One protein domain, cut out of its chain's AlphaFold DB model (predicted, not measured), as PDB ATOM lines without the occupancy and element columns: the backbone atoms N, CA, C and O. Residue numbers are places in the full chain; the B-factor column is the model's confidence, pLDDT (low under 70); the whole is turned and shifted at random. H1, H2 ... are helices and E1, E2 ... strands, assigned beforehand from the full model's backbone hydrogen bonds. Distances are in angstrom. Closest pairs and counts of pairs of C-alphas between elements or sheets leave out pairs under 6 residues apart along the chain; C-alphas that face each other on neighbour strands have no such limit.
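Overview. This is residues 75 to 105, 117 to 254 and 270 to 276 of the 539 residues of an uncharacterized protein of Leucobacter sp (UniProt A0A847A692). The chain is wound in stacked turns, a solenoid with the twisted sheet E2 E1 E4 E6 E7 E9 E11 as its long wall and the smaller sheet E8 E10 E12 as a wall across from it. H1 and H2 cap the end where the printed part begins, the pair E3 and E5 makes part of a third side, and short unnamed pairings carry the stack on between the walls' first and last turns. The printed part has 176 residues, with the order H1 E1 E2 E3 H2 E4 E5 E6 E7 E8 E9 E10 E11 E12, two named helices and twelve named strands; the long sheet is mixed, the other two are parallel. The class is mixed, helices and strands, with under half of the residues in named elements. The whole is compact, with a radius of gyration of the C-alphas of 15.3 A and spans of 41 by 33 by 29 A.

Arrangement. H1, residues 79 to 88, is on the sheet that E1, residues 90 to 95, and E4, residues 150 to 153, belong to; the two layers are this helix and that sheet. H1 lies over E1 and E4 at a height over the sheet of 8.5 A, slantwise to the strands at 47 degrees to E1 on the local plane. E1 and E2, residues 101 to 103, form a hairpin, with N 91 and O 102 at 2.8 A. E1 and E4 are parallel, with N 92 and O 151 at 2.9 A. E3, residues 122 to 125, is parallel to E5, residues 155 to 158, with N 156 and O 122 at 2.7 A. H2, residues 126 to 137, is not on the long sheet; its residues 128 to 132 alone touch H1, the closest C-alphas being those of Val 83 and Val 132, 6.9 A apart, at a steep tilt of 39 degrees, the same way. In both helices every O i to N i+4 pair is within hydrogen-bond range. E6, residues 173 to 176, is parallel to E4, with N 176 and O 152 at 2.8 A. E7, residues 190 to 197, is parallel to E6, with N 197 and O 175 at 2.8 A. Residues 184 to 185 pair in parallel with residues 162 to 163, and with residues 215 to 216 of E8, residues 213 to 216. E9, residues 221 to 229, is parallel to E7, with N 229 and O 196 at 2.8 A. E10, residues 234 to 238, is parallel to E8, with N 238 and O 215 at 2.8 A. E11, residues 243 to 249, is an edge strand parallel to E9, with N 246 and O 224 at 2.7 A. E12, residues 271 to 275, is parallel to E10, with N 271 and O 235 at 2.8 A.

Along the chain. H1 begins at C-alpha 79, (175.066, 186.214, 141.225), and is 14.1 A long; H2 is 16.3 A long. E7, 19.5 A, bends by 59 degrees at residue 193, and E9, 19.2 A, bends by 91 degrees at residue 224. E11 is 15.7 A long. E12, 12.6 A, ends at C-alpha 275, (187.117, 177.774, 174.821).

Size, cuts and confidence. The two C-alphas farthest apart are those of Phe 98 and Asn 276, 48.7 A. Residues 106 to 116 are not printed, with 21.1 A from C-alpha 105 to C-alpha 117, and residues 255 to 269 are not printed, with 10.5 A from C-alpha 254 to C-alpha 270. The long links are H2 to E4, E5 to E6, E6 to E7 and E7 to E8. The mean pLDDT of the printed part is 88.3; residue 117, residue 203, residues 205 to 212 and residues 251 to 254 are under 70.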
ATOM      1  N   ARG A  75     161.611 187.279 146.216       94.81
ATOM      2  CA  ARG A  75     162.476 187.480 145.044       94.81
ATOM      3  C   ARG A  75     163.812 186.765 145.246       94.81
ATOM      4  O   ARG A  75     164.350 186.774 146.347       94.81
ATOM      5  N   VAL A  76     164.415 186.243 144.184       96.62
ATOM      6  CA  VAL A  76     165.729 185.581 144.268       96.62
ATOM      7  C   VAL A  76     166.859 186.584 144.015       96.62
ATOM      8  O   VAL A  76     166.853 187.290 143.006       96.62
ATOM      9  N   VAL A  77     167.839 186.636 144.920       97.50
ATOM     10  CA  VAL A  77     169.093 187.388 144.752       97.50
ATOM     11  C   VAL A  77     169.981 186.658 143.747       97.50
ATOM     12  O   VAL A  77     170.206 185.453 143.857       97.50
ATOM     13  N   THR A  78     170.497 187.386 142.760       97.50
ATOM     14  CA  THR A  78     171.296 186.804 141.669       97.50
ATOM     15  C   THR A  78     172.801 186.919 141.916       97.50
ATOM     16  O   THR A  78     173.254 187.769 142.679       97.50
ATOM     17  N   GLU A  79     173.598 186.106 141.211       97.62
ATOM     18  CA  GLU A  79     175.066 186.214 141.225       97.62
ATOM     19  C   GLU A  79     175.535 187.621 140.832       97.62
ATOM     20  O   GLU A  79     176.397 188.198 141.489       97.62
ATOM     21  N   ALA A  80     174.925 188.195 139.788       97.00
ATOM     22  CA  ALA A  80     175.262 189.526 139.296       97.00
ATOM     23  C   ALA A  80     175.019 190.609 140.357       97.00
ATOM     24  O   ALA A  80     175.860 191.486 140.516       97.00
ATOM     25  N   GLU A  81     173.920 190.513 141.115       96.38
ATOM     26  CA  GLU A  81     173.616 191.439 142.215       96.38
ATOM     27  C   GLU A  81     174.679 191.358 143.321       96.38
ATOM     28  O   GLU A  81     175.170 192.390 143.773       96.38
ATOM     29  N   LEU A  82     175.102 190.149 143.712       97.25
ATOM     30  CA  LEU A  82     176.153 189.959 144.721       97.25
ATOM     31  C   LEU A  82     177.513 190.490 144.255       97.25
ATOM     32  O   LEU A  82     178.204 191.176 145.008       97.25
ATOM     33  N   VAL A  83     177.906 190.164 143.020       97.00
ATOM     34  CA  VAL A  83     179.181 190.601 142.433       97.00
ATOM     35  C   VAL A  83     179.202 192.120 142.284       97.00
ATOM     36  O   VAL A  83     180.201 192.753 142.631       97.00
ATOM     37  N   GLN A  84     178.104 192.709 141.806       95.62
ATOM     38  CA  GLN A  84     177.963 194.155 141.689       95.62
ATOM     39  C   GLN A  84     178.062 194.816 143.065       95.62
ATOM     40  O   GLN A  84     178.882 195.713 143.234       95.62
ATOM     41  N   ALA A  85     177.322 194.323 144.061       95.00
ATOM     42  CA  ALA A  85     177.341 194.876 145.410       95.00
ATOM     43  C   ALA A  85     178.735 194.840 146.049       95.00
ATOM     44  O   ALA A  85     179.200 195.845 146.587       95.00
ATOM     45  N   LEU A  86     179.446 193.717 145.911       94.81
ATOM     46  CA  LEU A  86     180.828 193.574 146.372       94.81
ATOM     47  C   LEU A  86     181.798 194.515 145.663       94.81
ATOM     48  O   LEU A  86     182.737 195.003 146.284       94.81
ATOM     49  N   THR A  87     181.602 194.758 144.369       95.31
ATOM     50  CA  THR A  87     182.495 195.612 143.574       95.31
ATOM     51  C   THR A  87     182.226 197.095 143.838       95.31
ATOM     52  O   THR A  87     183.155 197.892 143.948       95.31
ATOM     53  N   GLU A  88     180.955 197.471 143.971       94.38
ATOM     54  CA  GLU A  88     180.517 198.858 144.136       94.38
ATOM     55  C   GLU A  88     180.504 199.306 145.604       94.38
ATOM     56  O   GLU A  88     180.551 200.505 145.868       94.38
ATOM     57  N   GLY A  89     180.526 198.374 146.563       91.12
ATOM     58  CA  GLY A  89     180.394 198.682 147.989       91.12
ATOM     59  C   GLY A  89     178.965 199.079 148.345       91.12
ATOM     60  O   GLY A  89     178.749 200.057 149.057       91.12
ATOM     61  N   THR A  90     177.982 198.355 147.816       92.00
ATOM     62  CA  THR A  90     176.556 198.595 148.074       92.00
ATOM     63  C   THR A  90     175.944 197.450 148.875       92.00
ATOM     64  O   THR A  90     176.515 196.368 149.021       92.00
ATOM     65  N   ILE A  91     174.789 197.716 149.476       90.88
ATOM     66  CA  ILE A  91     174.047 196.759 150.286       90.88
ATOM     67  C   ILE A  91     173.128 195.959 149.360       90.88
ATOM     68  O   ILE A  91     172.304 196.519 148.635       90.88
ATOM     69  N   VAL A  92     173.237 194.635 149.416       93.50
ATOM     70  CA  VAL A  92     172.349 193.733 148.678       93.50
ATOM     71  C   VAL A  92     170.945 193.833 149.255       93.50
ATOM     72  O   VAL A  92     170.771 193.785 150.477       93.50
ATOM     73  N   ASN A  93     169.951 193.916 148.369       92.38
ATOM     74  CA  ASN A  93     168.543 194.048 148.734       92.38
ATOM     75  C   ASN A  93     168.223 195.301 149.575       92.38
ATOM     76  O   ASN A  93     167.361 195.276 150.450       92.38
ATOM     77  N   ALA A  94     168.898 196.415 149.289       88.19
ATOM     78  CA  ALA A  94     168.568 197.708 149.870       88.19
ATOM     79  C   ALA A  94     168.680 198.819 148.823       88.19
ATOM     80  O   ALA A  94     169.726 198.992 148.195       88.19
ATOM     81  N   THR A  95     167.613 199.595 148.668       85.81
ATOM     82  CA  THR A  95     167.565 200.727 147.744       85.81
ATOM     83  C   THR A  95     167.160 202.012 148.451       85.81
ATOM     84  O   THR A  95     166.535 201.991 149.514       85.81
ATOM     85  N   ASP A  96     167.581 203.144 147.895       82.19
ATOM     86  CA  ASP A  96     167.161 204.459 148.355       82.19
ATOM     87  C   ASP A  96     165.742 204.799 147.869       82.19
ATOM     88  O   ASP A  96     165.063 204.005 147.212       82.19
ATOM     89  N   GLU A  97     165.270 206.002 148.198       76.31
ATOM     90  CA  GLU A  97     163.941 206.470 147.790       76.31
ATOM     91  C   GLU A  97     163.762 206.568 146.262       76.31
ATOM     92  O   GLU A  97     162.631 206.542 145.780       76.31
ATOM     93  N   PHE A  98     164.861 206.590 145.503       77.06
ATOM     94  CA  PHE A  98     164.894 206.623 144.042       77.06
ATOM     95  C   PHE A  98     165.125 205.237 143.414       77.06
ATOM     96  O   PHE A  98     165.254 205.126 142.192       77.06
ATOM     97  N   GLY A  99     165.187 204.174 144.222       79.00
ATOM     98  CA  GLY A  99     165.420 202.808 143.756       79.00
ATOM     99  C   GLY A  99     166.880 202.490 143.416       79.00
ATOM    100  O   GLY A  99     167.140 201.436 142.840       79.00
ATOM    101  N   GLN A 100     167.832 203.364 143.751       85.94
ATOM    102  CA  GLN A 100     169.258 203.103 143.545       85.94
ATOM    103  C   GLN A 100     169.820 202.232 144.676       85.94
ATOM    104  O   GLN A 100     169.377 202.381 145.816       85.94
ATOM    105  N   PRO A 101     170.800 201.346 144.411       87.88
ATOM    106  CA  PRO A 101     171.443 200.549 145.455       87.88
ATOM    107  C   PRO A 101     172.044 201.429 146.556       87.88
ATOM    108  O   PRO A 101     172.787 202.372 146.275       87.88
ATOM    109  N   LEU A 102     171.749 201.116 147.817       89.12
ATOM    110  CA  LEU A 102     172.277 201.878 148.947       89.12
ATOM    111  C   LEU A 102     173.772 201.589 149.143       89.12
ATOM    112  O   LEU A 102     174.142 200.421 149.268       89.12
ATOM    113  N   PRO A 103     174.643 202.609 149.220       88.56
ATOM    114  CA  PRO A 103     176.053 202.398 149.522       88.56
ATOM    115  C   PRO A 103     176.239 201.944 150.973       88.56
ATOM    116  O   PRO A 103     175.521 202.382 151.877       88.56
ATOM    117  N   ILE A 104     177.247 201.106 151.209       82.88
ATOM    118  CA  ILE A 104     177.717 200.796 152.557       82.88
ATOM    119  C   ILE A 104     178.352 202.074 153.113       82.88
ATOM    120  O   ILE A 104     179.093 202.778 152.425       82.88
ATOM    121  N   ARG A 105     178.051 202.432 154.360       76.50
ATOM    122  CA  ARG A 105     178.613 203.639 154.972       76.50
ATOM    123  C   ARG A 105     179.952 203.309 155.630       76.50
ATOM    124  O   ARG A 105     180.154 202.226 156.163       76.50
ATOM    125  N   SER A 117     161.757 194.661 164.253       68.19
ATOM    126  CA  SER A 117     162.376 193.455 163.686       68.19
ATOM    127  C   SER A 117     162.075 193.386 162.181       68.19
ATOM    128  O   SER A 117     160.901 193.279 161.800       68.19
ATOM    129  N   PRO A 118     163.091 193.511 161.311       82.44
ATOM    130  CA  PRO A 118     162.885 193.549 159.869       82.44
ATOM    131  C   PRO A 118     162.358 192.204 159.352       82.44
ATOM    132  O   PRO A 118     162.655 191.143 159.896       82.44
ATOM    133  N   THR A 119     161.540 192.244 158.300       87.25
ATOM    134  CA  THR A 119     161.100 191.038 157.578       87.25
ATOM    135  C   THR A 119     161.973 190.883 156.345       87.25
ATOM    136  O   THR A 119     162.164 191.865 155.625       87.25
ATOM    137  N   ALA A 120     162.523 189.690 156.118       92.06
ATOM    138  CA  ALA A 120     163.298 189.429 154.917       92.06
ATOM    139  C   ALA A 120     162.392 189.432 153.673       92.06
ATOM    140  O   ALA A 120     161.252 188.975 153.710       92.06
ATOM    141  N   THR A 121     162.891 190.013 152.584       94.50
ATOM    142  CA  THR A 121     162.143 190.297 151.349       94.50
ATOM    143  C   THR A 121     162.745 189.646 150.108       94.50
ATOM    144  O   THR A 121     162.123 189.664 149.042       94.50
ATOM    145  N   ALA A 122     163.922 189.033 150.247       96.12
ATOM    146  CA  ALA A 122     164.592 188.287 149.193       96.12
ATOM    147  C   ALA A 122     165.131 186.943 149.699       96.12
ATOM    148  O   ALA A 122     165.422 186.789 150.881       96.12
ATOM    149  N   TRP A 123     165.297 185.989 148.792       96.44
ATOM    150  CA  TRP A 123     165.914 184.687 149.001       96.44
ATOM    151  C   TRP A 123     167.305 184.650 148.374       96.44
ATOM    152  O   TRP A 123     167.488 185.043 147.221       96.44
ATOM    153  N   LEU A 124     168.277 184.122 149.108       97.25
ATOM    154  CA  LEU A 124     169.623 183.854 148.632       97.25
ATOM    155  C   LEU A 124     170.003 182.409 148.941       97.25
ATOM    156  O   LEU A 124     170.007 181.978 150.095       97.25
ATOM    157  N   ASP A 125     170.374 181.678 147.893       96.31
ATOM    158  CA  ASP A 125     170.937 180.342 148.031       96.31
ATOM    159  C   ASP A 125     172.335 180.419 148.676       96.31
ATOM    160  O   ASP A 125     173.216 181.165 148.231       96.31
ATOM    161  N   SER A 126     172.544 179.652 149.744       95.25
ATOM    162  CA  SER A 126     173.797 179.632 150.498       95.25
ATOM    163  C   SER A 126     174.987 179.124 149.677       95.25
ATOM    164  O   SER A 126     176.106 179.600 149.883       95.25
ATOM    165  N   ALA A 127     174.768 178.217 148.719       95.88
ATOM    166  CA  ALA A 127     175.809 177.741 147.813       95.88
ATOM    167  C   ALA A 127     176.221 178.834 146.820       95.88
ATOM    168  O   ALA A 127     177.413 178.995 146.553       95.88
ATOM    169  N   LEU A 128     175.261 179.636 146.338       97.31
ATOM    170  CA  LEU A 128     175.549 180.800 145.499       97.31
ATOM    171  C   LEU A 128     176.372 181.848 146.263       97.31
ATOM    172  O   LEU A 128     177.385 182.327 145.751       97.31
ATOM    173  N   LEU A 129     175.980 182.172 147.499       97.44
ATOM    174  CA  LEU A 129     176.745 183.097 148.342       97.44
ATOM    175  C   LEU A 129     178.185 182.602 148.537       97.44
ATOM    176  O   LEU A 129     179.135 183.359 148.345       97.44
ATOM    177  N   LEU A 130     178.357 181.319 148.866       96.62
ATOM    178  CA  LEU A 130     179.674 180.710 149.041       96.62
ATOM    179  C   LEU A 130     180.511 180.737 147.753       96.62
ATOM    180  O   LEU A 130     181.714 180.993 147.810       96.62
ATOM    181  N   GLN A 131     179.898 180.485 146.594       96.12
ATOM    182  CA  GLN A 131     180.571 180.558 145.297       96.12
ATOM    183  C   GLN A 131     181.123 181.966 145.038       96.12
ATOM    184  O   GLN A 131     182.299 182.106 144.698       96.12
ATOM    185  N   VAL A 132     180.306 183.005 145.244       97.25
ATOM    186  CA  VAL A 132     180.732 184.397 145.039       97.25
ATOM    187  C   VAL A 132     181.835 184.780 146.026       97.25
ATOM    188  O   VAL A 132     182.862 185.317 145.616       97.25
ATOM    189  N   LEU A 133     181.690 184.446 147.313       97.12
ATOM    190  CA  LEU A 133     182.721 184.735 148.315       97.12
ATOM    191  C   LEU A 133     184.056 184.044 147.994       97.12
ATOM    192  O   LEU A 133     185.104 184.683 148.091       97.12
ATOM    193  N   ASN A 134     184.030 182.784 147.542       95.56
ATOM    194  CA  ASN A 134     185.227 182.065 147.089       95.56
ATOM    195  C   ASN A 134     185.898 182.733 145.880       95.56
ATOM    196  O   ASN A 134     187.127 182.760 145.773       95.56
ATOM    197  N   ALA A 135     185.106 183.277 144.953       95.62
ATOM    198  CA  ALA A 135     185.644 183.986 143.801       95.62
ATOM    199  C   ALA A 135     186.424 185.236 144.241       95.62
ATOM    200  O   ALA A 135     187.530 185.462 143.756       95.62
ATOM    201  N   PHE A 136     185.912 186.001 145.207       95.38
ATOM    202  CA  PHE A 136     186.595 187.188 145.736       95.38
ATOM    203  C   PHE A 136     187.711 186.881 146.754       95.38
ATOM    204  O   PHE A 136     188.558 187.741 146.996       95.38
ATOM    205  N   SER A 137     187.756 185.678 147.339       92.12
ATOM    206  CA  SER A 137     188.872 185.252 148.200       92.12
ATOM    207  C   SER A 137     190.085 184.763 147.406       92.12
ATOM    208  O   SER A 137     191.209 184.784 147.909       92.12
ATOM    209  N   SER A 138     189.878 184.272 146.179       90.00
ATOM    210  CA  SER A 138     190.946 183.721 145.347       90.00
ATOM    211  C   SER A 138     191.679 184.820 144.571       90.00
ATOM    212  O   SER A 138     191.067 185.473 143.724       90.00
ATOM    213  N   PRO A 139     193.011 184.965 144.721       82.56
ATOM    214  CA  PRO A 139     193.800 185.901 143.915       82.56
ATOM    215  C   PRO A 139     193.717 185.643 142.402       82.56
ATOM    216  O   PRO A 139     194.085 186.502 141.606       82.56
ATOM    217  N   GLN A 140     193.283 184.446 141.991       84.69
ATOM    218  CA  GLN A 140     193.240 184.018 140.592       84.69
ATOM    219  C   GLN A 140     192.024 184.552 139.824       84.69
ATOM    220  O   GLN A 140     192.055 184.552 138.596       84.69
ATOM    221  N   SER A 141     190.964 185.001 140.508       85.94
ATOM    222  CA  SER A 141     189.738 185.473 139.846       85.94
ATOM    223  C   SER A 141     189.902 186.843 139.184       85.94
ATOM    224  O   SER A 141     189.144 187.182 138.277       85.94
ATOM    225  N   GLY A 142     190.871 187.644 139.640       88.50
ATOM    226  CA  GLY A 142     191.025 189.042 139.232       88.50
ATOM    227  C   GLY A 142     189.905 189.966 139.730       88.50
ATOM    228  O   GLY A 142     189.922 191.150 139.397       88.50
ATOM    229  N   LEU A 143     188.953 189.454 140.519       92.31
ATOM    230  CA  LEU A 143     187.895 190.245 141.137       92.31
ATOM    231  C   LEU A 143     188.452 190.983 142.353       92.31
ATOM    232  O   LEU A 143     189.142 190.401 143.189       92.31
ATOM    233  N   ILE A 144     188.149 192.275 142.450       92.00
ATOM    234  CA  ILE A 144     188.584 193.130 143.553       92.00
ATOM    235  C   ILE A 144     187.331 193.614 144.267       92.00
ATOM    236  O   ILE A 144     186.520 194.326 143.678       92.00
ATOM    237  N   ALA A 145     187.171 193.211 145.525       91.50
ATOM    238  CA  ALA A 145     186.093 193.713 146.362       91.50
ATOM    239  C   ALA A 145     186.359 195.170 146.758       91.50
ATOM    240  O   ALA A 145     187.503 195.579 146.978       91.50
ATOM    241  N   ASN A 146     185.285 195.937 146.908       92.06
ATOM    242  CA  ASN A 146     185.315 197.214 147.592       92.06
ATOM    243  C   ASN A 146     185.802 197.011 149.039       92.06
ATOM    244  O   ASN A 146     185.481 196.011 149.685       92.06
ATOM    245  N   ALA A 147     186.552 197.978 149.572       85.31
ATOM    246  CA  ALA A 147     187.066 197.940 150.943       85.31
ATOM    247  C   ALA A 147     185.960 197.810 152.008       85.31
ATOM    248  O   ALA A 147     186.214 197.314 153.104       85.31
ATOM    249  N   GLN A 148     184.738 198.240 151.687       85.81
ATOM    250  CA  GLN A 148     183.575 198.146 152.569       85.81
ATOM    251  C   GLN A 148     182.991 196.726 152.666       85.81
ATOM    252  O   GLN A 148     182.280 196.425 153.624       85.81
ATOM    253  N   GLY A 149     183.332 195.839 151.726       90.94
ATOM    254  CA  GLY A 149     182.937 194.432 151.729       90.94
ATOM    255  C   GLY A 149     181.502 194.163 151.296       90.94
ATOM    256  O   GLY A 149     180.973 194.847 150.425       90.94
ATOM    257  N   LEU A 150     180.900 193.113 151.864       94.06
ATOM    258  CA  LEU A 150     179.547 192.663 151.539       94.06
ATOM    259  C   LEU A 150     178.608 192.889 152.719       94.06
ATOM    260  O   LEU A 150     178.859 192.428 153.837       94.06
ATOM    261  N   ARG A 151     177.476 193.529 152.433       93.00
ATOM    262  CA  ARG A 151     176.354 193.675 153.358       93.00
ATOM    263  C   ARG A 151     175.094 193.109 152.721       93.00
ATOM    264  O   ARG A 151     174.731 193.508 151.617       93.00
ATOM    265  N   LEU A 152     174.438 192.187 153.418       94.81
ATOM    266  CA  LEU A 152     173.133 191.652 153.034       94.81
ATOM    267  C   LEU A 152     172.064 192.244 153.949       94.81
ATOM    268  O   LEU A 152     172.224 192.187 155.169       94.81
ATOM    269  N   ARG A 153     170.983 192.783 153.379       93.06
ATOM    270  CA  ARG A 153     169.861 193.332 154.148       93.06
ATOM    271  C   ARG A 153     168.560 192.607 153.838       93.06
ATOM    272  O   ARG A 153     168.195 192.469 152.677       93.06
ATOM    273  N   GLN A 154     167.824 192.192 154.868       93.38
ATOM    274  CA  GLN A 154     166.497 191.583 154.708       93.38
ATOM    275  C   GLN A 154     166.519 190.382 153.748       93.38
ATOM    276  O   GLN A 154     165.635 190.229 152.908       93.38
ATOM    277  N   VAL A 155     167.547 189.538 153.844       95.19
ATOM    278  CA  VAL A 155     167.700 188.362 152.982       95.19
ATOM    279  C   VAL A 155     167.479 187.092 153.792       95.19
ATOM    280  O   VAL A 155     168.058 186.907 154.860       95.19
ATOM    281  N   VAL A 156     166.660 186.197 153.262       95.19
ATOM    282  CA  VAL A 156     166.585 184.811 153.696       95.19
ATOM    283  C   VAL A 156     167.750 184.054 153.079       95.19
ATOM    284  O   VAL A 156     167.828 183.927 151.859       95.19
ATOM    285  N   ILE A 157     168.644 183.536 153.912       95.19
ATOM    286  CA  ILE A 157     169.753 182.691 153.478       95.19
ATOM    287  C   ILE A 157     169.347 181.241 153.710       95.19
ATOM    288  O   ILE A 157     169.247 180.785 154.855       95.19
ATOM    289  N   GLY A 158     169.106 180.525 152.615       90.75
ATOM    290  CA  GLY A 158     168.616 179.154 152.654       90.75
ATOM    291  C   GLY A 158     169.266 178.233 151.631       90.75
ATOM    292  O   GLY A 158     170.356 178.503 151.137       90.75
ATOM    293  N   GLY A 159     168.623 177.095 151.373       86.19
ATOM    294  CA  GLY A 159     169.235 175.965 150.672       86.19
ATOM    295  C   GLY A 159     169.956 175.046 151.660       86.19
ATOM    296  O   GLY A 159     169.367 174.613 152.652       86.19
ATOM    297  N   SER A 160     171.222 174.727 151.394       84.31
ATOM    298  CA  SER A 160     172.062 173.958 152.324       84.31
ATOM    299  C   SER A 160     172.597 174.817 153.476       84.31
ATOM    300  O   SER A 160     172.380 176.026 153.523       84.31
ATOM    301  N   GLN A 161     173.355 174.202 154.386       86.12
ATOM    302  CA  GLN A 161     174.076 174.915 155.440       86.12
ATOM    303  C   GLN A 161     174.975 176.024 154.866       86.12
ATOM    304  O   GLN A 161     175.796 175.743 153.990       86.12
ATOM    305  N   LEU A 162     174.881 177.260 155.385       92.12
ATOM    306  CA  LEU A 162     175.846 178.308 155.042       92.12
ATOM    307  C   LEU A 162     177.205 177.945 155.648       92.12
ATOM    308  O   LEU A 162     177.417 178.044 156.859       92.12
ATOM    309  N   ASN A 163     178.111 177.494 154.788       94.06
ATOM    310  CA  ASN A 163     179.425 177.004 155.166       94.06
ATOM    311  C   ASN A 163     180.513 177.971 154.689       94.06
ATOM    312  O   ASN A 163     180.964 177.898 153.553       94.06
ATOM    313  N   LEU A 164     180.939 178.862 155.578       96.50
ATOM    314  CA  LEU A 164     182.020 179.826 155.376       96.50
ATOM    315  C   LEU A 164     183.396 179.272 155.788       96.50
ATOM    316  O   LEU A 164     184.345 180.042 155.945       96.50
ATOM    317  N   ASN A 165     183.515 177.959 156.017       95.62
ATOM    318  CA  ASN A 165     184.756 177.375 156.509       95.62
ATOM    319  C   ASN A 165     185.918 177.624 155.539       95.62
ATOM    320  O   ASN A 165     185.750 177.530 154.325       95.62
ATOM    321  N   TRP A 166     187.109 177.866 156.090       95.12
ATOM    322  CA  TRP A 166     188.373 178.032 155.348       95.12
ATOM    323  C   TRP A 166     188.463 179.246 154.413       95.12
ATOM    324  O   TRP A 166     189.484 179.418 153.743       95.12
ATOM    325  N   LEU A 167     187.441 180.102 154.364       95.88
ATOM    326  CA  LEU A 167     187.488 181.324 153.569       95.88
ATOM    327  C   LEU A 167     188.460 182.335 154.185       95.88
ATOM    328  O   LEU A 167     188.467 182.559 155.394       95.88
ATOM    329  N   GLN A 168     189.243 182.993 153.333       95.88
ATOM    330  CA  GLN A 168     190.061 184.143 153.711       95.88
ATOM    331  C   GLN A 168     189.584 185.355 152.924       95.88
ATOM    332  O   GLN A 168     189.901 185.513 151.747       95.88
ATOM    333  N   LEU A 169     188.777 186.190 153.569       94.62
ATOM    334  CA  LEU A 169     188.146 187.337 152.937       94.62
ATOM    335  C   LEU A 169     188.923 188.603 153.297       94.62
ATOM    336  O   LEU A 169     189.073 188.895 154.481       94.62
ATOM    337  N   PRO A 170     189.404 189.387 152.315       92.06
ATOM    338  CA  PRO A 170     190.114 190.635 152.586       92.06
ATOM    339  C   PRO A 170     189.176 191.817 152.897       92.06
ATOM    340  O   PRO A 170     189.622 192.960 152.936       92.06
ATOM    341  N   PHE A 171     187.879 191.568 153.092       92.19
ATOM    342  CA  PHE A 171     186.834 192.580 153.256       92.19
ATOM    343  C   PHE A 171     185.780 192.134 154.278       92.19
ATOM    344  O   PHE A 171     185.670 190.952 154.588       92.19
ATOM    345  N   ALA A 172     185.003 193.083 154.802       92.69
ATOM    346  CA  ALA A 172     183.996 192.842 155.835       92.69
ATOM    347  C   ALA A 172     182.787 192.026 155.341       92.69
ATOM    348  O   ALA A 172     182.361 192.164 154.194       92.69
ATOM    349  N   LEU A 173     182.188 191.240 156.240       94.31
ATOM    350  CA  LEU A 173     180.887 190.602 156.046       94.31
ATOM    351  C   LEU A 173     179.884 191.108 157.082       94.31
ATOM    352  O   LEU A 173     180.157 191.122 158.286       94.31
ATOM    353  N   GLY A 174     178.691 191.472 156.627       93.44
ATOM    354  CA  GLY A 174     177.607 191.826 157.530       93.44
ATOM    355  C   GLY A 174     176.236 191.404 157.040       93.44
ATOM    356  O   GLY A 174     175.933 191.456 155.848       93.44
ATOM    357  N   PHE A 175     175.408 191.017 157.998       93.88
ATOM    358  CA  PHE A 175     174.051 190.544 157.793       93.88
ATOM    359  C   PHE A 175     173.116 191.412 158.627       93.88
ATOM    360  O   PHE A 175     173.275 191.499 159.841       93.88
ATOM    361  N   GLU A 176     172.157 192.065 157.981       91.31
ATOM    362  CA  GLU A 176     171.235 192.996 158.623       91.31
ATOM    363  C   GLU A 176     169.796 192.541 158.374       91.31
ATOM    364  O   GLU A 176     169.326 192.509 157.239       91.31
ATOM    365  N   GLY A 177     169.077 192.132 159.414       90.56
ATOM    366  CA  GLY A 177     167.712 191.637 159.263       90.56
ATOM    367  C   GLY A 177     167.585 190.357 158.443       90.56
ATOM    368  O   GLY A 177     166.572 190.166 157.774       90.56
ATOM    369  N   CYS A 178     168.634 189.533 158.409       93.25
ATOM    370  CA  CYS A 178     168.644 188.302 157.626       93.25
ATOM    371  C   CYS A 178     168.013 187.140 158.400       93.25
ATOM    372  O   CYS A 178     168.200 187.024 159.611       93.25
ATOM    373  N   ASP A 179     167.328 186.248 157.684       92.69
ATOM    374  CA  ASP A 179     166.812 184.994 158.238       92.69
ATOM    375  C   ASP A 179     167.743 183.842 157.826       92.69
ATOM    376  O   ASP A 179     167.938 183.599 156.634       92.69
ATOM    377  N   PHE A 180     168.286 183.092 158.782       91.25
ATOM    378  CA  PHE A 180     169.110 181.911 158.516       91.25
ATOM    379  C   PHE A 180     168.268 180.639 158.635       91.25
ATOM    380  O   PHE A 180     167.864 180.235 159.724       91.25
ATOM    381  N   TYR A 181     168.024 179.965 157.509       85.62
ATOM    382  CA  TYR A 181     167.196 178.748 157.479       85.62
ATOM    383  C   TYR A 181     167.844 177.537 158.149       85.62
ATOM    384  O   TYR A 181     167.158 176.607 158.586       85.62
ATOM    385  N   THR A 182     169.171 177.544 158.203       85.25
ATOM    386  CA  THR A 182     170.018 176.459 158.691       85.25
ATOM    387  C   THR A 182     171.107 177.008 159.609       85.25
ATOM    388  O   THR A 182     171.258 178.214 159.773       85.25
ATOM    389  N   TRP A 183     171.921 176.117 160.173       86.75
ATOM    390  CA  TRP A 183     173.103 176.507 160.939       86.75
ATOM    391  C   TRP A 183     174.141 177.230 160.075       86.75
ATOM    392  O   TRP A 183     174.181 177.059 158.854       86.75
ATOM    393  N   LEU A 184     175.012 177.995 160.729       92.12
ATOM    394  CA  LEU A 184     176.147 178.665 160.107       92.12
ATOM    395  C   LEU A 184     177.440 177.989 160.568       92.12
ATOM    396  O   LEU A 184     177.665 177.814 161.766       92.12
ATOM    397  N   SER A 185     178.285 177.602 159.616       93.94
ATOM    398  CA  SER A 185     179.652 177.139 159.884       93.94
ATOM    399  C   SER A 185     180.648 178.188 159.405       93.94
ATOM    400  O   SER A 185     180.531 178.663 158.282       93.94
ATOM    401  N   ALA A 186     181.611 178.554 160.243       96.81
ATOM    402  CA  ALA A 186     182.660 179.530 159.942       96.81
ATOM    403  C   ALA A 186     184.010 179.137 160.575       96.81
ATOM    404  O   ALA A 186     184.801 179.982 160.990       96.81
ATOM    405  N   SER A 187     184.277 177.837 160.689       96.19
ATOM    406  CA  SER A 187     185.544 177.333 161.203       96.19
ATOM    407  C   SER A 187     186.697 177.692 160.265       96.19
ATOM    408  O   SER A 187     186.613 177.478 159.056       96.19
ATOM    409  N   TYR A 188     187.788 178.223 160.816       96.69
ATOM    410  CA  TYR A 188     188.941 178.750 160.071       96.69
ATOM    411  C   TYR A 188     188.625 179.908 159.110       96.69
ATOM    412  O   TYR A 188     189.454 180.230 158.257       96.69
ATOM    413  N   LEU A 189     187.453 180.541 159.225       97.75
ATOM    414  CA  LEU A 189     187.159 181.775 158.498       97.75
ATOM    415  C   LEU A 189     188.115 182.879 158.976       97.75
ATOM    416  O   LEU A 189     188.262 183.092 160.180       97.75
ATOM    417  N   GLN A 190     188.727 183.602 158.039       97.88
ATOM    418  CA  GLN A 190     189.446 184.844 158.311       97.88
ATOM    419  C   GLN A 190     188.744 186.015 157.631       97.88
ATOM    420  O   GLN A 190     188.544 185.999 156.416       97.88
ATOM    421  N   VAL A 191     188.403 187.037 158.412       95.75
ATOM    422  CA  VAL A 191     187.677 188.214 157.930       95.75
ATOM    423  C   VAL A 191     188.006 189.449 158.788       95.75
ATOM    424  O   VAL A 191     188.193 189.316 159.997       95.75
ATOM    425  N   PRO A 192     188.076 190.664 158.215       93.56
ATOM    426  CA  PRO A 192     188.235 191.894 158.984       93.56
ATOM    427  C   PRO A 192     187.111 192.125 160.005       93.56
ATOM    428  O   PRO A 192     187.385 192.370 161.176       93.56
ATOM    429  N   TRP A 193     185.855 192.007 159.568       93.00
ATOM    430  CA  TRP A 193     184.654 192.238 160.377       93.00
ATOM    431  C   TRP A 193     183.590 191.194 160.049       93.00
ATOM    432  O   TRP A 193     183.367 190.902 158.873       93.00
ATOM    433  N   LEU A 194     182.908 190.680 161.073       94.62
ATOM    434  CA  LEU A 194     181.755 189.795 160.924       94.62
ATOM    435  C   LEU A 194     180.635 190.280 161.842       94.62
ATOM    436  O   LEU A 194     180.792 190.296 163.059       94.62
ATOM    437  N   SER A 195     179.505 190.687 161.270       92.81
ATOM    438  CA  SER A 195     178.404 191.266 162.050       92.81
ATOM    439  C   SER A 195     177.049 190.689 161.669       92.81
ATOM    440  O   SER A 195     176.763 190.466 160.492       92.81
ATOM    441  N   PHE A 196     176.228 190.462 162.686       92.50
ATOM    442  CA  PHE A 196     174.851 190.008 162.579       92.50
ATOM    443  C   PHE A 196     173.978 190.988 163.348       92.50
ATOM    444  O   PHE A 196     174.032 191.049 164.572       92.50
ATOM    445  N   ASP A 197     173.178 191.762 162.634       88.88
ATOM    446  CA  ASP A 197     172.376 192.831 163.203       88.88
ATOM    447  C   ASP A 197     170.902 192.505 162.943       88.88
ATOM    448  O   ASP A 197     170.468 192.417 161.798       88.88
ATOM    449  N   ARG A 198     170.127 192.256 164.002       87.69
ATOM    450  CA  ARG A 198     168.699 191.885 163.962       87.69
ATOM    451  C   ARG A 198     168.380 190.659 163.108       87.69
ATOM    452  O   ARG A 198     167.335 190.602 162.465       87.69
ATOM    453  N   CYS A 199     169.289 189.690 163.066       89.44
ATOM    454  CA  CYS A 199     169.094 188.457 162.304       89.44
ATOM    455  C   CYS A 199     168.227 187.442 163.069       89.44
ATOM    456  O   CYS A 199     168.281 187.384 164.296       89.44
ATOM    457  N   ASP A 200     167.463 186.615 162.353       88.25
ATOM    458  CA  ASP A 200     166.690 185.488 162.897       88.25
ATOM    459  C   ASP A 200     167.406 184.170 162.561       88.25
ATOM    460  O   ASP A 200     167.532 183.790 161.400       88.25
ATOM    461  N   PHE A 201     167.892 183.468 163.582       87.19
ATOM    462  CA  PHE A 201     168.549 182.163 163.469       87.19
ATOM    463  C   PHE A 201     167.593 180.991 163.733       87.19
ATOM    464  O   PHE A 201     168.043 179.852 163.856       87.19
ATOM    465  N   SER A 202     166.287 181.230 163.865       81.00
ATOM    466  CA  SER A 202     165.316 180.159 164.105       81.00
ATOM    467  C   SER A 202     165.347 179.167 162.931       81.00
ATOM    468  O   SER A 202     165.024 179.552 161.807       81.00
ATOM    469  N   PRO A 203     165.723 177.893 163.145       68.38
ATOM    470  CA  PRO A 203     165.965 176.949 162.067       68.38
ATOM    471  C   PRO A 203     164.621 176.485 161.516       68.38
ATOM    472  O   PRO A 203     163.912 175.688 162.127       68.38
ATOM    473  N   ARG A 204     164.255 177.012 160.350       71.69
ATOM    474  CA  ARG A 204     162.982 176.700 159.687       71.69
ATOM    475  C   ARG A 204     163.118 175.630 158.599       71.69
ATOM    476  O   ARG A 204     162.115 175.063 158.186       71.69
ATOM    477  N   GLY A 205     164.348 175.315 158.175       56.56
ATOM    478  CA  GLY A 205     164.648 174.346 157.112       56.56
ATOM    479  C   GLY A 205     165.087 172.951 157.576       56.56
ATOM    480  O   GLY A 205     165.566 172.169 156.757       56.56
ATOM    481  N   GLN A 206     164.996 172.622 158.869       56.62
ATOM    482  CA  GLN A 206     165.462 171.329 159.392       56.62
ATOM    483  C   GLN A 206     164.322 170.314 159.540       56.62
ATOM    484  O   GLN A 206     163.256 170.626 160.062       56.62
ATOM    485  N   SER A 207     164.572 169.066 159.126       46.94
ATOM    486  CA  SER A 207     163.618 167.949 159.242       46.94
ATOM    487  C   SER A 207     163.319 167.544 160.690       46.94
ATOM    488  O   SER A 207     162.288 166.929 160.958       46.94
ATOM    489  N   ALA A 208     164.204 167.904 161.621       47.91
ATOM    490  CA  ALA A 208     163.979 167.830 163.055       47.91
ATOM    491  C   ALA A 208     164.051 169.252 163.632       47.91
ATOM    492  O   ALA A 208     165.046 169.937 163.390       47.91
ATOM    493  N   PRO A 209     163.038 169.707 164.391       51.41
ATOM    494  CA  PRO A 209     163.073 171.015 165.025       51.41
ATOM    495  C   PRO A 209     164.198 171.027 166.061       51.41
ATOM    496  O   PRO A 209     164.078 170.449 167.140       51.41
ATOM    497  N   THR A 210     165.317 171.662 165.728       54.19
ATOM    498  CA  THR A 210     166.283 172.073 166.742       54.19
ATOM    499  C   THR A 210     165.733 173.336 167.399       54.19
ATOM    500  O   THR A 210     165.124 174.178 166.746       54.19
ATOM    501  N   HIS A 211     165.871 173.457 168.720       57.44
ATOM    502  CA  HIS A 211     165.243 174.537 169.496       57.44
ATOM    503  C   HIS A 211     165.807 175.947 169.198       57.44
ATOM    504  O   HIS A 211     165.373 176.915 169.816       57.44
ATOM    505  N   GLY A 212     166.753 176.065 168.262       69.50
ATOM    506  CA  GLY A 212     167.281 177.311 167.716       69.50
ATOM    507  C   GLY A 212     168.495 177.059 166.816       69.50
ATOM    508  O   GLY A 212     168.990 175.933 166.711       69.50
ATOM    509  N   GLY A 213     168.954 178.102 166.132       76.75
ATOM    510  CA  GLY A 213     170.090 178.041 165.225       76.75
ATOM    511  C   GLY A 213     171.414 177.965 165.967       76.75
ATOM    512  O   GLY A 213     171.506 178.243 167.167       76.75
ATOM    513  N   ALA A 214     172.450 177.586 165.227       84.75
ATOM    514  CA  ALA A 214     173.799 177.440 165.741       84.75
ATOM    515  C   ALA A 214     174.799 178.169 164.844       84.75
ATOM    516  O   ALA A 214     174.717 178.071 163.616       84.75
ATOM    517  N   LEU A 215     175.767 178.835 165.473       91.81
ATOM    518  CA  LEU A 215     177.012 179.250 164.843       91.81
ATOM    519  C   LEU A 215     178.149 178.357 165.343       91.81
ATOM    520  O   LEU A 215     178.456 178.368 166.534       91.81
ATOM    521  N   ASN A 216     178.794 177.624 164.435       92.75
ATOM    522  CA  ASN A 216     180.008 176.863 164.727       92.75
ATOM    523  C   ASN A 216     181.208 177.470 164.001       92.75
ATOM    524  O   ASN A 216     181.293 177.396 162.778       92.75
ATOM    525  N   ALA A 217     182.129 178.075 164.748       95.56
ATOM    526  CA  ALA A 217     183.264 178.799 164.192       95.56
ATOM    527  C   ALA A 217     184.546 178.533 164.998       95.56
ATOM    528  O   ALA A 217     185.078 179.393 165.700       95.56
ATOM    529  N   SER A 218     185.047 177.301 164.891       94.81
ATOM    530  CA  SER A 218     186.315 176.892 165.509       94.81
ATOM    531  C   SER A 218     187.499 177.536 164.788       94.81
ATOM    532  O   SER A 218     187.513 177.561 163.559       94.81
ATOM    533  N   TYR A 219     188.511 178.030 165.502       96.62
ATOM    534  CA  TYR A 219     189.657 178.737 164.901       96.62
ATOM    535  C   TYR A 219     189.261 179.959 164.054       96.62
ATOM    536  O   TYR A 219     189.983 180.347 163.133       96.62
ATOM    537  N   LEU A 220     188.097 180.554 164.330       98.00
ATOM    538  CA  LEU A 220     187.639 181.771 163.667       98.00
ATOM    539  C   LEU A 220     188.638 182.907 163.908       98.00
ATOM    540  O   LEU A 220     189.026 183.151 165.050       98.00
ATOM    541  N   LYS A 221     189.013 183.635 162.856       98.38
ATOM    542  CA  LYS A 221     189.862 184.822 162.948       98.38
ATOM    543  C   LYS A 221     189.109 186.058 162.464       98.38
ATOM    544  O   LYS A 221     188.956 186.263 161.261       98.38
ATOM    545  N   VAL A 222     188.692 186.905 163.400       96.94
ATOM    546  CA  VAL A 222     188.079 188.202 163.090       96.94
ATOM    547  C   VAL A 222     189.018 189.312 163.528       96.94
ATOM    548  O   VAL A 222     189.304 189.440 164.714       96.94
ATOM    549  N   GLU A 223     189.550 190.090 162.586       95.38
ATOM    550  CA  GLU A 223     190.641 191.031 162.894       95.38
ATOM    551  C   GLU A 223     190.183 192.213 163.755       95.38
ATOM    552  O   GLU A 223     190.934 192.661 164.625       95.38
ATOM    553  N   HIS A 224     188.957 192.691 163.539       93.50
ATOM    554  CA  HIS A 224     188.436 193.895 164.175       93.50
ATOM    555  C   HIS A 224     187.239 193.632 165.081       93.50
ATOM    556  O   HIS A 224     187.395 193.801 166.282       93.50
ATOM    557  N   GLU A 225     186.080 193.209 164.568       92.56
ATOM    558  CA  GLU A 225     184.894 192.972 165.408       92.56
ATOM    559  C   GLU A 225     184.061 191.779 164.929       92.56
ATOM    560  O   GLU A 225     183.717 191.679 163.746       92.56
ATOM    561  N   LEU A 226     183.713 190.903 165.878       94.88
ATOM    562  CA  LEU A 226     182.615 189.950 165.778       94.88
ATOM    563  C   LEU A 226     181.437 190.467 166.612       94.88
ATOM    564  O   LEU A 226     181.512 190.472 167.843       94.88
ATOM    565  N   ARG A 227     180.346 190.851 165.943       91.31
ATOM    566  CA  ARG A 227     179.162 191.435 166.585       91.31
ATOM    567  C   ARG A 227     177.901 190.632 166.320       91.31
ATOM    568  O   ARG A 227     177.615 190.271 165.181       91.31
ATOM    569  N   PHE A 228     177.098 190.462 167.362       90.12
ATOM    570  CA  PHE A 228     175.685 190.106 167.259       90.12
ATOM    571  C   PHE A 228     174.883 191.203 167.943       90.12
ATOM    572  O   PHE A 228     175.121 191.481 169.111       90.12
ATOM    573  N   SER A 229     173.944 191.828 167.251       86.12
ATOM    574  CA  SER A 229     173.083 192.875 167.800       86.12
ATOM    575  C   SER A 229     171.632 192.455 167.617       86.12
ATOM    576  O   SER A 229     171.251 192.109 166.503       86.12
ATOM    577  N   ASP A 230     170.839 192.427 168.690       80.81
ATOM    578  CA  ASP A 230     169.393 192.144 168.667       80.81
ATOM    579  C   ASP A 230     168.982 190.891 167.846       80.81
ATOM    580  O   ASP A 230     167.956 190.879 167.167       80.81
ATOM    581  N   CYS A 231     169.801 189.832 167.837       84.00
ATOM    582  CA  CYS A 231     169.540 188.631 167.029       84.00
ATOM    583  C   CYS A 231     168.561 187.673 167.720       84.00
ATOM    584  O   CYS A 231     168.711 187.362 168.892       84.00
ATOM    585  N   THR A 232     167.601 187.108 166.999       83.50
ATOM    586  CA  THR A 232     166.632 186.149 167.554       83.50
ATOM    587  C   THR A 232     166.970 184.720 167.140       83.50
ATOM    588  O   THR A 232     167.723 184.492 166.195       83.50
ATOM    589  N   GLY A 233     166.475 183.723 167.876       81.06
ATOM    590  CA  GLY A 233     166.606 182.310 167.498       81.06
ATOM    591  C   GLY A 233     168.020 181.713 167.560       81.06
ATOM    592  O   GLY A 233     168.175 180.530 167.261       81.06
ATOM    593  N   LEU A 234     169.051 182.473 167.951       83.44
ATOM    594  CA  LEU A 234     170.410 181.955 168.129       83.44
ATOM    595  C   LEU A 234     170.464 181.179 169.447       83.44
ATOM    596  O   LEU A 234     170.478 181.780 170.516       83.44
ATOM    597  N   ALA A 235     170.474 179.849 169.379       81.06
ATOM    598  CA  ALA A 235     170.499 178.993 170.565       81.06
ATOM    599  C   ALA A 235     171.891 178.449 170.884       81.06
ATOM    600  O   ALA A 235     172.126 178.063 172.029       81.06
ATOM    601  N   GLN A 236     172.797 178.380 169.902       84.69
ATOM    602  CA  GLN A 236     174.141 177.846 170.111       84.69
ATOM    603  C   GLN A 236     175.232 178.717 169.489       84.69
ATOM    604  O   GLN A 236     175.134 179.118 168.329       84.69
ATOM    605  N   LEU A 237     176.306 178.943 170.245       90.00
ATOM    606  CA  LEU A 237     177.484 179.693 169.805       90.00
ATOM    607  C   LEU A 237     178.765 178.938 170.175       90.00
ATOM    608  O   LEU A 237     179.111 178.840 171.347       90.00
ATOM    609  N   TRP A 238     179.479 178.413 169.183       91.62
ATOM    610  CA  TRP A 238     180.715 177.649 169.365       91.62
ATOM    611  C   TRP A 238     181.902 178.408 168.775       91.62
ATOM    612  O   TRP A 238     182.020 178.514 167.556       91.62
ATOM    613  N   LEU A 239     182.785 178.907 169.643       94.81
ATOM    614  CA  LEU A 239     183.985 179.681 169.299       94.81
ATOM    615  C   LEU A 239     185.264 179.103 169.946       94.81
ATOM    616  O   LEU A 239     185.974 179.839 170.639       94.81
ATOM    617  N   PRO A 240     185.579 177.802 169.795       93.88
ATOM    618  CA  PRO A 240     186.824 177.262 170.328       93.88
ATOM    619  C   PRO A 240     188.033 177.768 169.528       93.88
ATOM    620  O   PRO A 240     187.977 177.868 168.300       93.88
ATOM    621  N   ASP A 241     189.127 178.076 170.225       95.38
ATOM    622  CA  ASP A 241     190.405 178.532 169.660       95.38
ATOM    623  C   ASP A 241     190.283 179.771 168.738       95.38
ATOM    624  O   ASP A 241     191.108 179.992 167.846       95.38
ATOM    625  N   ALA A 242     189.234 180.583 168.913       96.94
ATOM    626  CA  ALA A 242     188.989 181.765 168.089       96.94
ATOM    627  C   ALA A 242     189.953 182.919 168.431       96.94
ATOM    628  O   ALA A 242     190.362 183.087 169.576       96.94
ATOM    629  N   ASN A 243     190.290 183.754 167.450       98.06
ATOM    630  CA  ASN A 243     191.064 184.982 167.620       98.06
ATOM    631  C   ASN A 243     190.253 186.164 167.087       98.06
ATOM    632  O   ASN A 243     190.097 186.328 165.877       98.06
ATOM    633  N   ILE A 244     189.703 186.955 168.000       97.88
ATOM    634  CA  ILE A 244     188.724 187.993 167.703       97.88
ATOM    635  C   ILE A 244     189.252 189.334 168.221       97.88
ATOM    636  O   ILE A 244     189.667 189.445 169.375       97.88
ATOM    637  N   GLY A 245     189.224 190.362 167.372       96.69
ATOM    638  CA  GLY A 245     189.572 191.735 167.733       96.69
ATOM    639  C   GLY A 245     188.709 192.239 168.888       96.69
ATOM    640  O   GLY A 245     189.194 192.331 170.007       96.69
ATOM    641  N   SER A 246     187.435 192.508 168.640       94.94
ATOM    642  CA  SER A 246     186.422 192.871 169.628       94.94
ATOM    643  C   SER A 246     185.229 191.928 169.495       94.94
ATOM    644  O   SER A 246     184.832 191.586 168.382       94.94
ATOM    645  N   PHE A 247     184.697 191.444 170.614       94.88
ATOM    646  CA  PHE A 247     183.526 190.572 170.636       94.88
ATOM    647  C   PHE A 247     182.383 191.236 171.392       94.88
ATOM    648  O   PHE A 247     182.523 191.569 172.573       94.88
ATOM    649  N   SER A 248     181.246 191.382 170.715       90.00
ATOM    650  CA  SER A 248     180.030 191.965 171.265       90.00
ATOM    651  C   SER A 248     178.825 191.056 170.991       90.00
ATOM    652  O   SER A 248     178.546 190.655 169.861       90.00
ATOM    653  N   LEU A 249     178.105 190.707 172.059       86.69
ATOM    654  CA  LEU A 249     176.852 189.955 171.992       86.69
ATOM    655  C   LEU A 249     175.740 190.793 172.637       86.69
ATOM    656  O   LEU A 249     175.556 190.794 173.855       86.69
ATOM    657  N   GLY A 250     175.027 191.547 171.806       74.81
ATOM    658  CA  GLY A 250     173.771 192.211 172.130       74.81
ATOM    659  C   GLY A 250     172.686 191.190 172.463       74.81
ATOM    660  O   GLY A 250     172.761 190.034 172.049       74.81
ATOM    661  N   HIS A 251     171.707 191.600 173.273       64.00
ATOM    662  CA  HIS A 251     170.682 190.700 173.802       64.00
ATOM    663  C   HIS A 251     170.009 189.926 172.667       64.00
ATOM    664  O   HIS A 251     169.395 190.559 171.808       64.00
ATOM    665  N   PRO A 252     170.078 188.583 172.650       52.53
ATOM    666  CA  PRO A 252     169.242 187.849 171.737       52.53
ATOM    667  C   PRO A 252     167.800 188.014 172.215       52.53
ATOM    668  O   PRO A 252     167.449 187.531 173.294       52.53
ATOM    669  N   GLU A 253     166.974 188.777 171.500       48.56
ATOM    670  CA  GLU A 253     165.585 188.991 171.899       48.56
ATOM    671  C   GLU A 253     164.848 187.644 171.898       48.56
ATOM    672  O   GLU A 253     164.411 187.123 170.876       48.56
ATOM    673  N   GLY A 254     164.687 187.059 173.083       41.53
ATOM    674  CA  GLY A 254     163.650 186.076 173.345       41.53
ATOM    675  C   GLY A 254     162.305 186.791 173.413       41.53
ATOM    676  O   GLY A 254     161.755 186.978 174.506       41.53
ATOM    677  N   PHE A 270     170.429 178.882 176.089       70.25
ATOM    678  CA  PHE A 270     171.496 179.312 175.190       70.25
ATOM    679  C   PHE A 270     172.773 178.535 175.539       70.25
ATOM    680  O   PHE A 270     173.234 178.583 176.680       70.25
ATOM    681  N   VAL A 271     173.307 177.766 174.589       74.12
ATOM    682  CA  VAL A 271     174.520 176.959 174.773       74.12
ATOM    683  C   VAL A 271     175.674 177.634 174.056       74.12
ATOM    684  O   VAL A 271     175.806 177.554 172.836       74.12
ATOM    685  N   SER A 272     176.553 178.263 174.817       81.31
ATOM    686  CA  SER A 272     177.803 178.807 174.297       81.31
ATOM    687  C   SER A 272     178.985 177.941 174.713       81.31
ATOM    688  O   SER A 272     179.128 177.635 175.894       81.31
ATOM    689  N   VAL A 273     179.851 177.604 173.762       83.50
ATOM    690  CA  VAL A 273     181.156 176.985 174.007       83.50
ATOM    691  C   VAL A 273     182.217 177.938 173.482       83.50
ATOM    692  O   VAL A 273     182.523 177.953 172.290       83.50
ATOM    693  N   ILE A 274     182.750 178.766 174.375       89.00
ATOM    694  CA  ILE A 274     183.869 179.661 174.086       89.00
ATOM    695  C   ILE A 274     185.057 179.146 174.894       89.00
ATOM    696  O   ILE A 274     185.112 179.328 176.110       89.00
ATOM    697  N   ASP A 275     185.973 178.459 174.213       88.38
ATOM    698  CA  ASP A 275     187.117 177.774 174.821       88.38
ATOM    699  C   ASP A 275     188.424 178.203 174.151       88.38
ATOM    700  O   ASP A 275     188.474 178.334 172.931       88.38
ATOM    701  N   ASN A 276     189.473 178.452 174.937       91.00
ATOM    702  CA  ASN A 276     190.805 178.878 174.468       91.00
ATOM    703  C   ASN A 276     190.807 180.063 173.475       91.00
ATOM    704  O   ASN A 276     191.725 180.220 172.668       91.00
TER     705      ASN A 276